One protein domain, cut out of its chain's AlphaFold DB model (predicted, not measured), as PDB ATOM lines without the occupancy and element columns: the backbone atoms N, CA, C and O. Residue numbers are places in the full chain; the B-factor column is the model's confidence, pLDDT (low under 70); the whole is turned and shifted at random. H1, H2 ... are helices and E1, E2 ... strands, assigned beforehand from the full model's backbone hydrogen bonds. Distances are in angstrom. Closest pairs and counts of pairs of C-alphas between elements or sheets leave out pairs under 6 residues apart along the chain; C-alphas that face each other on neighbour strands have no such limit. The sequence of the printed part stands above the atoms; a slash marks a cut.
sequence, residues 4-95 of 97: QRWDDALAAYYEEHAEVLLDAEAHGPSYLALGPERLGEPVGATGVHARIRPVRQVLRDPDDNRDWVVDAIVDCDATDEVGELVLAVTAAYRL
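This is residues 4 to 95 of the 97 residues of the protein "DUF3516 domain-containing protein" of Propionibacterium sp (UniProt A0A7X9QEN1). What would one see first? A long, strongly twisted antiparallel sheet has E3, E4 and E5 side by side, with the short E1 and E2 next to different parts of E3 on its far side from E4. H1 packs slantwise over edge strand E5, and the short H2 is on the same face, near the start of E3. What are the counts and the size? The printed part has 92 residues with two named helices and five named strands, which follow each other along the chain as H1, E1, E2, E3, E4, H2 and E5, and its class is mixed, helices and strands; the strand E3 has three neighbours, E1 and E2 on one side of it and E4 on the other side. It is only just compact, close to loose, with a radius of gyration of the C-alphas of 14.8 A and spans of 41 by 28 by 21 A.

Where does the first helix sit? H1, residues 4 to 16, lies over E5, residues 87 to 94, at a height over the sheet of 8.6 A and at 41 degrees to E5 on the local plane, slantwise to the strands. Their closest C-alphas are those of Ala 9 and Tyr 93, 5.7 A apart. How do the strands pair? E1, residues 32 to 34, and E2, residues 38 to 40, lie on one side of E3, residues 50 to 58, with N 33 and O 56 2.8 A apart and N 38 and O 52 2.9 A apart. E4, residues 68 to 75, lies on the other side of E3, with N 55 and O 72 2.9 A apart, and E2, E3 and E4 make a meander, each strand the antiparallel neighbour of the one before. E5 is the antiparallel neighbour of E4, with N 69 and O 93 2.8 A apart. Where is the second helix? H2, residues 76 to 82, is on the same face as H1 at a height over the sheet of 6.4 A, over none of the strands; its closest C-alpha pair with E3 is Arg 51 and Cys 76, 5.4 A. Every O i to N i+4 pair is within hydrogen-bond range in H2, and 8 of 9 are in H1.

Where do the elements begin and end? H1 begins at C-alpha 4, (58.778, 54.370, 94.430), and measures 19.0 A; E3 measures 25.6 A and ends at C-alpha 58, (56.609, 71.064, 105.370). What of the others? E4 measures 23.5 A, H2 10.0 A, and E5 20.8 A, ending at C-alpha 94, (52.011, 68.072, 97.591); E1 and E2 have three residues each.

How far does it reach? The two C-alphas farthest apart are those of Gly 47 and Asp 63, 43.4 A. Which link is long? H1 to E1 is a long link of 15 residues, 17 to 31. Is it whole and confident? The printed part has no cut, its mean pLDDT is 96.1, and no printed residue is under 70.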
ATOM      1  N   GLN A   4      59.370  53.788  95.643       96.25
ATOM      2  CA  GLN A   4      58.778  54.370  94.430       96.25
ATOM      3  C   GLN A   4      57.918  55.606  94.728       96.25
ATOM      4  O   GLN A   4      58.065  56.618  94.068       96.25
ATOM      5  N   ARG A   5      57.063  55.566  95.764       95.31
ATOM      6  CA  ARG A   5      56.217  56.722  96.117       95.31
ATOM      7  C   ARG A   5      57.025  57.926  96.594       95.31
ATOM      8  O   ARG A   5      56.586  59.054  96.428       95.31
ATOM      9  N   TRP A   6      58.161  57.671  97.233       95.19
ATOM     10  CA  TRP A   6      59.085  58.722  97.638       95.19
ATOM     11  C   TRP A   6      59.789  59.337  96.427       95.19
ATOM     12  O   TRP A   6      59.848  60.557  96.317       95.19
ATOM     13  N   ASP A   7      60.277  58.493  95.517       96.81
ATOM     14  CA  ASP A   7      60.940  58.912  94.282       96.81
ATOM     15  C   ASP A   7      60.000  59.737  93.393       96.81
ATOM     16  O   ASP A   7      60.363  60.830  92.974       96.81
ATOM     17  N   ASP A   8      58.752  59.289  93.219       96.25
ATOM     18  CA  ASP A   8      57.728  60.012  92.456       96.25
ATOM     19  C   ASP A   8      57.440  61.404  93.055       96.25
ATOM     20  O   ASP A   8      57.317  62.387  92.326       96.25
ATOM     21  N   ALA A   9      57.351  61.509  94.388       95.25
ATOM     22  CA  ALA A   9      57.111  62.782  95.066       95.25
ATOM     23  C   ALA A   9      58.298  63.746  94.920       95.25
ATOM     24  O   ALA A   9      58.099  64.934  94.678       95.25
ATOM     25  N   LEU A  10      59.530  63.241  95.035       93.94
ATOM     26  CA  LEU A  10      60.727  64.048  94.803       93.94
ATOM     27  C   LEU A  10      60.845  64.479  93.341       93.94
ATOM     28  O   LEU A  10      61.181  65.629  93.082       93.94
ATOM     29  N   ALA A  11      60.561  63.586  92.393       95.50
ATOM     30  CA  ALA A  11      60.571  63.919  90.974       95.50
ATOM     31  C   ALA A  11      59.598  65.068  90.678       95.50
ATOM     32  O   ALA A  11      60.003  66.055  90.075       95.50
ATOM     33  N   ALA A  12      58.366  64.989  91.190       95.38
ATOM     34  CA  ALA A  12      57.374  66.050  91.042       95.38
ATOM     35  C   ALA A  12      57.811  67.376  91.702       95.38
ATOM     36  O   ALA A  12      57.599  68.437  91.124       95.38
ATOM     37  N   TYR A  13      58.482  67.337  92.862       94.38
ATOM     38  CA  TYR A  13      59.056  68.544  93.475       94.38
ATOM     39  C   TYR A  13      60.078  69.209  92.552       94.38
ATOM     40  O   TYR A  13      60.038  70.418  92.333       94.38
ATOM     41  N   TYR A  14      60.982  68.410  91.980       94.88
ATOM     42  CA  TYR A  14      62.054  68.910  91.122       94.88
ATOM     43  C   TYR A  14      61.596  69.328  89.716       94.88
ATOM     44  O   TYR A  14      62.346  70.004  89.012       94.88
ATOM     45  N   GLU A  15      60.379  68.969  89.297       95.31
ATOM     46  CA  GLU A  15      59.749  69.563  88.111       95.31
ATOM     47  C   GLU A  15      59.405  71.046  88.331       95.31
ATOM     48  O   GLU A  15      59.430  71.827  87.377       95.31
ATOM     49  N   GLU A  16      59.123  71.441  89.577       92.06
ATOM     50  CA  GLU A  16      58.688  72.794  89.950       92.06
ATOM     51  C   GLU A  16      59.832  73.637  90.535       92.06
ATOM     52  O   GLU A  16      59.967  74.819  90.208       92.06
ATOM     53  N   HIS A  17      60.701  73.033  91.350       93.06
ATOM     54  CA  HIS A  17      61.749  73.732  92.091       93.06
ATOM     55  C   HIS A  17      63.135  73.132  91.833       93.06
ATOM     56  O   HIS A  17      63.341  71.925  91.894       93.06
ATOM     57  N   ALA A  18      64.131  73.983  91.584       90.19
ATOM     58  CA  ALA A  18      65.484  73.533  91.241       90.19
ATOM     59  C   ALA A  18      66.304  73.025  92.444       90.19
ATOM     60  O   ALA A  18      67.307  72.333  92.256       90.19
ATOM     61  N   GLU A  19      65.914  73.380  93.668       91.94
ATOM     62  CA  GLU A  19      66.624  73.021  94.894       91.94
ATOM     63  C   GLU A  19      65.663  72.849  96.070       91.94
ATOM     64  O   GLU A  19      64.602  73.468  96.105       91.94
ATOM     65  N   VAL A  20      66.073  72.039  97.048       91.75
ATOM     66  CA  VAL A  20      65.430  71.948  98.364       91.75
ATOM     67  C   VAL A  20      66.241  72.787  99.342       91.75
ATOM     68  O   VAL A  20      67.437  72.542  99.522       91.75
ATOM     69  N   LEU A  21      65.602  73.749 100.008       94.75
ATOM     70  CA  LEU A  21      66.265  74.554 101.030       94.75
ATOM     71  C   LEU A  21      66.470  73.734 102.311       94.75
ATOM     72  O   LEU A  21      65.552  73.083 102.804       94.75
ATOM     73  N   LEU A  22      67.688  73.782 102.856       95.00
ATOM     74  CA  LEU A  22      68.120  73.025 104.046       95.00
ATOM     75  C   LEU A  22      68.776  73.929 105.102       95.00
ATOM     76  O   LEU A  22      69.576  73.485 105.927       95.00
ATOM     77  N   ASP A  23      68.501  75.231 105.035       95.44
ATOM     78  CA  ASP A  23      68.997  76.190 106.014       95.44
ATOM     79  C   ASP A  23      68.293  76.035 107.379       95.44
ATOM     80  O   ASP A  23      67.370  75.237 107.572       95.44
ATOM     81  N   ALA A  24      68.756  76.800 108.368       95.12
ATOM     82  CA  ALA A  24      68.200  76.749 109.718       95.12
ATOM     83  C   ALA A  24      66.712  77.145 109.775       95.12
ATOM     84  O   ALA A  24      66.011  76.721 110.692       95.12
ATOM     85  N   GLU A  25      66.230  77.952 108.826       94.94
ATOM     86  CA  GLU A  25      64.831  78.369 108.764       94.94
ATOM     87  C   GLU A  25      63.951  77.264 108.176       94.94
ATOM     88  O   GLU A  25      62.905  76.966 108.749       94.94
ATOM     89  N   ALA A  26      64.409  76.589 107.118       94.69
ATOM     90  CA  ALA A  26      63.735  75.440 106.510       94.69
ATOM     91  C   ALA A  26      63.539  74.270 107.495       94.69
ATOM     92  O   ALA A  26      62.572  73.517 107.394       94.69
ATOM     93  N   HIS A  27      64.427  74.141 108.484       93.38
ATOM     94  CA  HIS A  27      64.304  73.180 109.588       93.38
ATOM     95  C   HIS A  27      63.708  73.777 110.871       93.38
ATOM     96  O   HIS A  27      63.658  73.120 111.915       93.38
ATOM     97  N   GLY A  28      63.268  75.030 110.809       93.94
ATOM     98  CA  GLY A  28      62.712  75.758 111.934       93.94
ATOM     99  C   GLY A  28      61.310  75.281 112.336       93.94
ATOM    100  O   GLY A  28      60.621  74.579 111.592       93.94
ATOM    101  N   PRO A  29      60.829  75.718 113.511       95.69
ATOM    102  CA  PRO A  29      59.532  75.307 114.055       95.69
ATOM    103  C   PRO A  29      58.330  75.732 113.197       95.69
ATOM    104  O   PRO A  29      57.252  75.169 113.344       95.69
ATOM    105  N   SER A  30      58.496  76.696 112.287       96.06
ATOM    106  CA  SER A  30      57.457  77.099 111.330       96.06
ATOM    107  C   SER A  30      57.115  76.006 110.311       96.06
ATOM    108  O   SER A  30      56.013  76.018 109.767       96.06
ATOM    109  N   TYR A  31      58.039  75.071 110.072       96.94
ATOM    110  CA  TYR A  31      57.923  74.002 109.076       96.94
ATOM    111  C   TYR A  31      57.819  72.609 109.703       96.94
ATOM    112  O   TYR A  31      57.742  71.614 108.989       96.94
ATOM    113  N   LEU A  32      57.794  72.517 111.035       97.38
ATOM    114  CA  LEU A  32      57.732  71.256 111.762       97.38
ATOM    115  C   LEU A  32      56.543  71.249 112.722       97.38
ATOM    116  O   LEU A  32      56.486  72.024 113.674       97.38
ATOM    117  N   ALA A  33      55.626  70.309 112.517       97.50
ATOM    118  CA  ALA A  33      54.516  70.054 113.419       97.50
ATOM    119  C   ALA A  33      54.682  68.693 114.103       97.50
ATOM    120  O   ALA A  33      54.790  67.648 113.459       97.50
ATOM    121  N   LEU A  34      54.656  68.712 115.435       97.62
ATOM    122  CA  LEU A  34      54.626  67.520 116.276       97.62
ATOM    123  C   LEU A  34      53.204  67.344 116.803       97.62
ATOM    124  O   LEU A  34      52.696  68.194 117.533       97.62
ATOM    125  N   GLY A  35      52.550  66.250 116.429       97.94
ATOM    126  CA  GLY A  35      51.242  65.924 116.980       97.94
ATOM    127  C   GLY A  35      51.326  65.373 118.407       97.94
ATOM    128  O   GLY A  35      52.415  65.125 118.933       97.94
ATOM    129  N   PRO A  36      50.170  65.164 119.059       98.06
ATOM    130  CA  PRO A  36      50.136  64.582 120.392       98.06
ATOM    131  C   PRO A  36      50.639  63.136 120.369       98.06
ATOM    132  O   PRO A  36      50.401  62.384 119.420       98.06
ATOM    133  N   GLU A  37      51.303  62.743 121.450       98.25
ATOM    134  CA  GLU A  37      51.597  61.336 121.711       98.25
ATOM    135  C   GLU A  37      50.303  60.566 121.973       98.25
ATOM    136  O   GLU A  37      49.393  61.055 122.649       98.25
ATOM    137  N   ARG A  38      50.215  59.355 121.429       98.19
ATOM    138  CA  ARG A  38      49.073  58.457 121.600       98.19
ATOM    139  C   ARG A  38      49.532  57.010 121.566       98.19
ATOM    140  O   ARG A  38      50.542  56.702 120.946       98.19
ATOM    141  N   LEU A  39      48.761  56.113 122.170       98.12
ATOM    142  CA  LEU A  39      48.968  54.683 121.959       98.12
ATOM    143  C   LEU A  39      48.517  54.289 120.548       98.12
ATOM    144  O   LEU A  39      47.479  54.747 120.058       98.12
ATOM    145  N   GLY A  40      49.297  53.438 119.897       96.88
ATOM    146  CA  GLY A  40      48.981  52.877 118.590       96.88
ATOM    147  C   GLY A  40      50.026  51.863 118.153       96.88
ATOM    148  O   GLY A  40      50.977  51.592 118.881       96.88
ATOM    149  N   GLU A  41      49.841  51.301 116.964       96.75
ATOM    150  CA  GLU A  41      50.821  50.388 116.378       96.75
ATOM    151  C   GLU A  41      51.906  51.188 115.636       96.75
ATOM    152  O   GLU A  41      51.568  51.994 114.755       96.75
ATOM    153  N   PRO A  42      53.198  51.002 115.969       96.94
ATOM    154  CA  PRO A  42      54.302  51.538 115.182       96.94
ATOM    155  C   PRO A  42      54.276  51.042 113.737       96.94
ATOM    156  O   PRO A  42      53.826  49.935 113.434       96.94
ATOM    157  N   VAL A  43      54.808  51.847 112.820       95.69
ATOM    158  CA  VAL A  43      54.867  51.473 111.402       95.69
ATOM    159  C   VAL A  43      55.779  50.259 111.225       95.69
ATOM    160  O   VAL A  43      56.951  50.298 111.580       95.69
ATOM    161  N   GLY A  44      55.247  49.191 110.627       92.25
ATOM    162  CA  GLY A  44      55.989  47.948 110.390       92.25
ATOM    163  C   GLY A  44      55.943  46.951 111.552       92.25
ATOM    164  O   GLY A  44      56.376  45.816 111.374       92.25
ATOM    165  N   ALA A  45      55.369  47.328 112.698       92.25
ATOM    166  CA  ALA A  45      55.002  46.391 113.752       92.25
ATOM    167  C   ALA A  45      53.580  45.849 113.509       92.25
ATOM    168  O   ALA A  45      52.757  46.485 112.856       92.25
ATOM    169  N   THR A  46      53.276  44.649 114.003       92.56
ATOM    170  CA  THR A  46      51.933  44.054 113.902       92.56
ATOM    171  C   THR A  46      51.572  43.414 115.231       92.56
ATOM    172  O   THR A  46      52.320  42.575 115.731       92.56
ATOM    173  N   GLY A  47      50.437  43.811 115.813       93.94
ATOM    174  CA  GLY A  47      49.981  43.303 117.111       93.94
ATOM    175  C   GLY A  47      50.766  43.835 118.316       93.94
ATOM    176  O   GLY A  47      50.598  43.327 119.423       93.94
ATOM    177  N   VAL A  48      51.606  44.854 118.119       94.44
ATOM    178  CA  VAL A  48      52.367  45.539 119.173       94.44
ATOM    179  C   VAL A  48      51.856  46.968 119.278       94.44
ATOM    180  O   VAL A  48      51.717  47.645 118.265       94.44
ATOM    181  N   HIS A  49      51.573  47.416 120.500       96.56
ATOM    182  CA  HIS A  49      51.172  48.791 120.780       96.56
ATOM    183  C   HIS A  49      52.278  49.498 121.557       96.56
ATOM    184  O   HIS A  49      52.788  48.949 122.530       96.56
ATOM    185  N   ALA A  50      52.588  50.718 121.140       97.81
ATOM    186  CA  ALA A  50      53.568  51.593 121.765       97.81
ATOM    187  C   ALA A  50      53.042  53.031 121.787       97.81
ATOM    188  O   ALA A  50      52.030  53.366 121.152       97.81
ATOM    189  N   ARG A  51      53.730  53.901 122.521       98.50
ATOM    190  CA  ARG A  51      53.536  55.347 122.412       98.50
ATOM    191  C   ARG A  51      54.098  55.805 121.072       98.50
ATOM    192  O   ARG A  51      55.283  55.662 120.801       98.50
ATOM    193  N   ILE A  52      53.234  56.365 120.237       98.56
ATOM    194  CA  ILE A  52      53.594  56.892 118.926       98.56
ATOM    195  C   ILE A  52      53.244  58.370 118.824       98.56
ATOM    196  O   ILE A  52      52.262  58.846 119.408       98.56
ATOM    197  N   ARG A  53      54.022  59.101 118.029       98.62
ATOM    198  CA  ARG A  53      53.796  60.521 117.758       98.62
ATOM    199  C   ARG A  53      53.806  60.791 116.254       98.62
ATOM    200  O   ARG A  53      54.798  60.481 115.600       98.62
ATOM    201  N   PRO A  54      52.738  61.376 115.684       98.44
ATOM    202  CA  PRO A  54      52.777  61.836 114.307       98.44
ATOM    203  C   PRO A  54      53.632  63.094 114.183       98.44
ATOM    204  O   PRO A  54      53.573  63.990 115.027       98.44
ATOM    205  N   VAL A  55      54.415  63.146 113.114       98.31
ATOM    206  CA  VAL A  55      55.292  64.259 112.760       98.31
ATOM    207  C   VAL A  55      54.981  64.662 111.332       98.31
ATOM    208  O   VAL A  55      54.840  63.803 110.464       98.31
ATOM    209  N   ARG A  56      54.881  65.966 111.099       98.06
ATOM    210  CA  ARG A  56      54.728  66.552 109.773       98.06
ATOM    211  C   ARG A  56      55.821  67.582 109.557       98.06
ATOM    212  O   ARG A  56      55.941  68.510 110.355       98.06
ATOM    213  N   GLN A  57      56.567  67.436 108.474       97.25
ATOM    214  CA  GLN A  57      57.499  68.444 107.994       97.25
ATOM    215  C   GLN A  57      56.973  69.018 106.682       97.25
ATOM    216  O   GLN A  57      56.679  68.275 105.751       97.25
ATOM    217  N   VAL A  58      56.850  70.336 106.616       97.12
ATOM    218  CA  VAL A  58      56.609  71.064 105.370       97.12
ATOM    219  C   VAL A  58      57.973  71.396 104.773       97.12
ATOM    220  O   VAL A  58      58.850  71.878 105.486       97.12
ATOM    221  N   LEU A  59      58.193  71.117 103.493       95.69
ATOM    222  CA  LEU A  59      59.418  71.536 102.823       95.69
ATOM    223  C   LEU A  59      59.300  73.014 102.472       95.69
ATOM    224  O   LEU A  59      58.312  73.446 101.885       95.69
ATOM    225  N   ARG A  60      60.321  73.784 102.841       95.56
ATOM    226  CA  ARG A  60      60.448  75.170 102.414       95.56
ATOM    227  C   ARG A  60      60.999  75.189 100.993       95.56
ATOM    228  O   ARG A  60      62.191  74.965 100.786       95.56
ATOM    229  N   ASP A  61      60.127  75.407 100.022       93.50
ATOM    230  CA  ASP A  61      60.529  75.692  98.650       93.50
ATOM    231  C   ASP A  61      61.088  77.128  98.510       93.50
ATOM    232  O   ASP A  61      60.913  77.949  99.419       93.50
ATOM    233  N   PRO A  62      61.793  77.446  97.405       93.00
ATOM    234  CA  PRO A  62      62.359  78.777  97.173       93.00
ATOM    235  C   PRO A  62      61.353  79.936  97.201       93.00
ATOM    236  O   PRO A  62      61.741  81.058  97.531       93.00
ATOM    237  N   ASP A  63      60.085  79.668  96.884       92.81
ATOM    238  CA  ASP A  63      59.007  80.658  96.854       92.81
ATOM    239  C   ASP A  63      58.199  80.696  98.175       92.81
ATOM    240  O   ASP A  63      57.327  81.549  98.343       92.81
ATOM    241  N   ASP A  64      58.528  79.827  99.142       93.06
ATOM    242  CA  ASP A  64      57.817  79.596 100.409       93.06
ATOM    243  C   ASP A  64      56.308  79.321 100.235       93.06
ATOM    244  O   ASP A  64      55.477  79.835 100.992       93.06
ATOM    245  N   ASN A  65      55.938  78.496  99.249       93.69
ATOM    246  CA  ASN A  65      54.549  78.109  98.981       93.69
ATOM    247  C   ASN A  65      53.957  77.185 100.058       93.69
ATOM    248  O   ASN A  65      52.752  77.239 100.315       93.69
ATOM    249  N   ARG A  66      54.796  76.387 100.737       93.94
ATOM    250  CA  ARG A  66      54.405  75.506 101.869       93.94
ATOM    251  C   ARG A  66      53.409  74.411 101.504       93.94
ATOM    252  O   ARG A  66      52.624  73.956 102.339       93.94
ATOM    253  N   ASP A  67      53.446  73.984 100.261       94.94
ATOM    254  CA  ASP A  67      52.590  72.952  99.705       94.94
ATOM    255  C   ASP A  67      53.251  71.569  99.741       94.94
ATOM    256  O   ASP A  67      52.551  70.568  99.762       94.94
ATOM    257  N   TRP A  68      54.569  71.453  99.860       96.38
ATOM    258  CA  TRP A  68      55.233  70.147  99.934       96.38
ATOM    259  C   TRP A  68      55.344  69.610 101.360       96.38
ATOM    260  O   TRP A  68      55.818  70.294 102.263       96.38
ATOM    261  N   VAL A  69      54.928  68.359 101.579       97.19
ATOM    262  CA  VAL A  69      54.815  67.753 102.913       97.19
ATOM    263  C   VAL A  69      55.428  66.360 102.977       97.19
ATOM    264  O   VAL A  69      55.218  65.524 102.100       97.19
ATOM    265  N   VAL A  70      56.112  66.087 104.089       97.44
ATOM    266  CA  VAL A  70      56.531  64.759 104.541       97.44
ATOM    267  C   VAL A  70      55.843  64.439 105.867       97.44
ATOM    268  O   VAL A  70      56.042  65.128 106.868       97.44
ATOM    269  N   ASP A  71      55.060  63.363 105.884       98.19
ATOM    270  CA  ASP A  71      54.433  62.824 107.092       98.19
ATOM    271  C   ASP A  71      55.191  61.593 107.589       98.19
ATOM    272  O   ASP A  71      55.600  60.722 106.815       98.19
ATOM    273  N   ALA A  72      55.342  61.492 108.907       98.38
ATOM    274  CA  ALA A  72      56.020  60.398 109.579       98.38
ATOM    275  C   ALA A  72      55.358  60.036 110.914       98.38
ATOM    276  O   ALA A  72      54.565  60.789 111.486       98.38
ATOM    277  N   ILE A  73      55.710  58.861 111.424       98.50
ATOM    278  CA  ILE A  73      55.358  58.400 112.766       98.50
ATOM    279  C   ILE A  73      56.649  58.089 113.515       98.50
ATOM    280  O   ILE A  73      57.480  57.327 113.023       98.50
ATOM    281  N   VAL A  74      56.794  58.666 114.703       98.69
ATOM    282  CA  VAL A  74      57.833  58.322 115.676       98.69
ATOM    283  C   VAL A  74      57.306  57.223 116.585       98.69
ATOM    284  O   VAL A  74      56.180  57.324 117.078       98.69
ATOM    285  N   ASP A  75      58.125  56.201 116.811       98.44
ATOM    286  CA  ASP A  75      57.943  55.227 117.883       98.44
ATOM    287  C   ASP A  75      58.684  55.744 119.122       98.44
ATOM    288  O   ASP A  75      59.915  55.704 119.189       98.44
ATOM    289  N   CYS A  76      57.941  56.323 120.067       98.44
ATOM    290  CA  CYS A  76      58.522  56.951 121.251       98.44
ATOM    291  C   CYS A  76      59.147  55.909 122.181       98.44
ATOM    292  O   CYS A  76      60.193  56.182 122.758       98.44
ATOM    293  N   ASP A  77      58.539  54.728 122.320       98.25
ATOM    294  CA  ASP A  77      59.061  53.696 123.221       98.25
ATOM    295  C   ASP A  77      60.348  53.091 122.663       98.25
ATOM    296  O   ASP A  77      61.329  52.976 123.395       98.25
ATOM    297  N   ALA A  78      60.388  52.798 121.359       97.88
ATOM    298  CA  ALA A  78      61.618  52.346 120.719       97.88
ATOM    299  C   ALA A  78      62.707  53.430 120.761       97.88
ATOM    300  O   ALA A  78      63.867  53.115 121.008       97.88
ATOM    301  N   THR A  79      62.339  54.705 120.571       98.31
ATOM    302  CA  THR A  79      63.275  55.839 120.685       98.31
ATOM    303  C   THR A  79      63.879  55.934 122.088       98.31
ATOM    304  O   THR A  79      65.094  56.074 122.225       98.31
ATOM    305  N   ASP A  80      63.050  55.824 123.129       98.31
ATOM    306  CA  ASP A  80      63.495  55.842 124.526       98.31
ATOM    307  C   ASP A  80      64.383  54.623 124.855       98.31
ATOM    308  O   ASP A  80      65.360  54.755 125.592       98.31
ATOM    309  N   GLU A  81      64.074  53.446 124.297       98.12
ATOM    310  CA  GLU A  81      64.831  52.205 124.512       98.12
ATOM    311  C   GLU A  81      66.223  52.240 123.867       98.12
ATOM    312  O   GLU A  81      67.208  51.855 124.504       98.12
ATOM    313  N   VAL A  82      66.323  52.698 122.615       98.06
ATOM    314  CA  VAL A  82      67.594  52.695 121.868       98.06
ATOM    315  C   VAL A  82      68.418  53.965 122.085       98.06
ATOM    316  O   VAL A  82      69.607  53.983 121.773       98.06
ATOM    317  N   GLY A  83      67.809  55.023 122.632       98.19
ATOM    318  CA  GLY A  83      68.451  56.322 122.846       98.19
ATOM    319  C   GLY A  83      68.686  57.128 121.562       98.19
ATOM    320  O   GLY A  83      69.375  58.147 121.597       98.19
ATOM    321  N   GLU A  84      68.114  56.694 120.439       98.19
ATOM    322  CA  GLU A  84      68.187  57.332 119.123       98.19
ATOM    323  C   GLU A  84      66.791  57.389 118.492       98.19
ATOM    324  O   GLU A  84      65.915  56.594 118.819       98.19
ATOM    325  N   LEU A  85      66.568  58.331 117.574       97.62
ATOM    326  CA  LEU A  85      65.254  58.540 116.970       97.62
ATOM    327  C   LEU A  85      64.829  57.345 116.105       97.62
ATOM    328  O   LEU A  85      65.429  57.075 115.064       97.62
ATOM    329  N   VAL A  86      63.716  56.714 116.477       98.00
ATOM    330  CA  VAL A  86      63.052  55.682 115.678       98.00
ATOM    331  C   VAL A  86      61.825  56.292 115.012       98.00
ATOM    332  O   VAL A  86      60.812  56.568 115.655       98.00
ATOM    333  N   LEU A  87      61.914  56.520 113.700       97.50
ATOM    334  CA  LEU A  87      60.820  57.075 112.908       97.50
ATOM    335  C   LEU A  87      60.610  56.304 111.607       97.50
ATOM    336  O   LEU A  87      61.538  55.729 111.039       97.50
ATOM    337  N   ALA A  88      59.391  56.370 111.092       97.44
ATOM    338  CA  ALA A  88      59.059  55.869 109.771       97.44
ATOM    339  C   ALA A  88      58.278  56.918 108.988       97.44
ATOM    340  O   ALA A  88      57.222  57.381 109.425       97.44
ATOM    341  N   VAL A  89      58.772  57.253 107.796       97.56
ATOM    342  CA  VAL A  89      58.054  58.126 106.866       97.56
ATOM    343  C   VAL A  89      56.872  57.364 106.261       97.56
ATOM    344  O   VAL A  89      57.002  56.248 105.736       97.56
ATOM    345  N   THR A  90      55.688  57.960 106.351       97.44
ATOM    346  CA  THR A  90      54.422  57.364 105.919       97.44
ATOM    347  C   THR A  90      53.942  57.928 104.588       97.44
ATOM    348  O   THR A  90      53.379  57.155 103.804       97.44
ATOM    349  N   ALA A  91      54.222  59.201 104.300       97.00
ATOM    350  CA  ALA A  91      53.886  59.847 103.034       97.00
ATOM    351  C   ALA A  91      54.836  61.010 102.701       97.00
ATOM    352  O   ALA A  91      55.367  61.660 103.596       97.00
ATOM    353  N   ALA A  92      54.992  61.277 101.405       97.12
ATOM    354  CA  ALA A  92      55.573  62.493 100.847       97.12
ATOM    355  C   ALA A  92      54.681  62.925  99.678       97.12
ATOM    356  O   ALA A  92      54.340  62.083  98.844       97.12
ATOM    357  N   TYR A  93      54.208  64.168  99.681       95.75
ATOM    358  CA  TYR A  93      53.180  64.622  98.745       95.75
ATOM    359  C   TYR A  93      53.084  66.151  98.699       95.75
ATOM    360  O   TYR A  93      53.533  66.831  99.621       95.75
ATOM    361  N   ARG A  94      52.447  66.677  97.648       94.94
ATOM    362  CA  ARG A  94      52.011  68.072  97.591       94.94
ATOM    363  C   ARG A  94      50.594  68.203  98.158       94.94
ATOM    364  O   ARG A  94      49.712  67.414  97.829       94.94
ATOM    365  N   LEU A  95      50.380  69.180  99.028       90.88
ATOM    366  CA  LEU A  95      49.083  69.705  99.418       90.88
ATOM    367  C   LEU A  95      48.529  70.418  98.192       90.88
ATOM    368  O   LEU A  95      48.825  71.583  97.953       90.88
TER     369      LEU A  95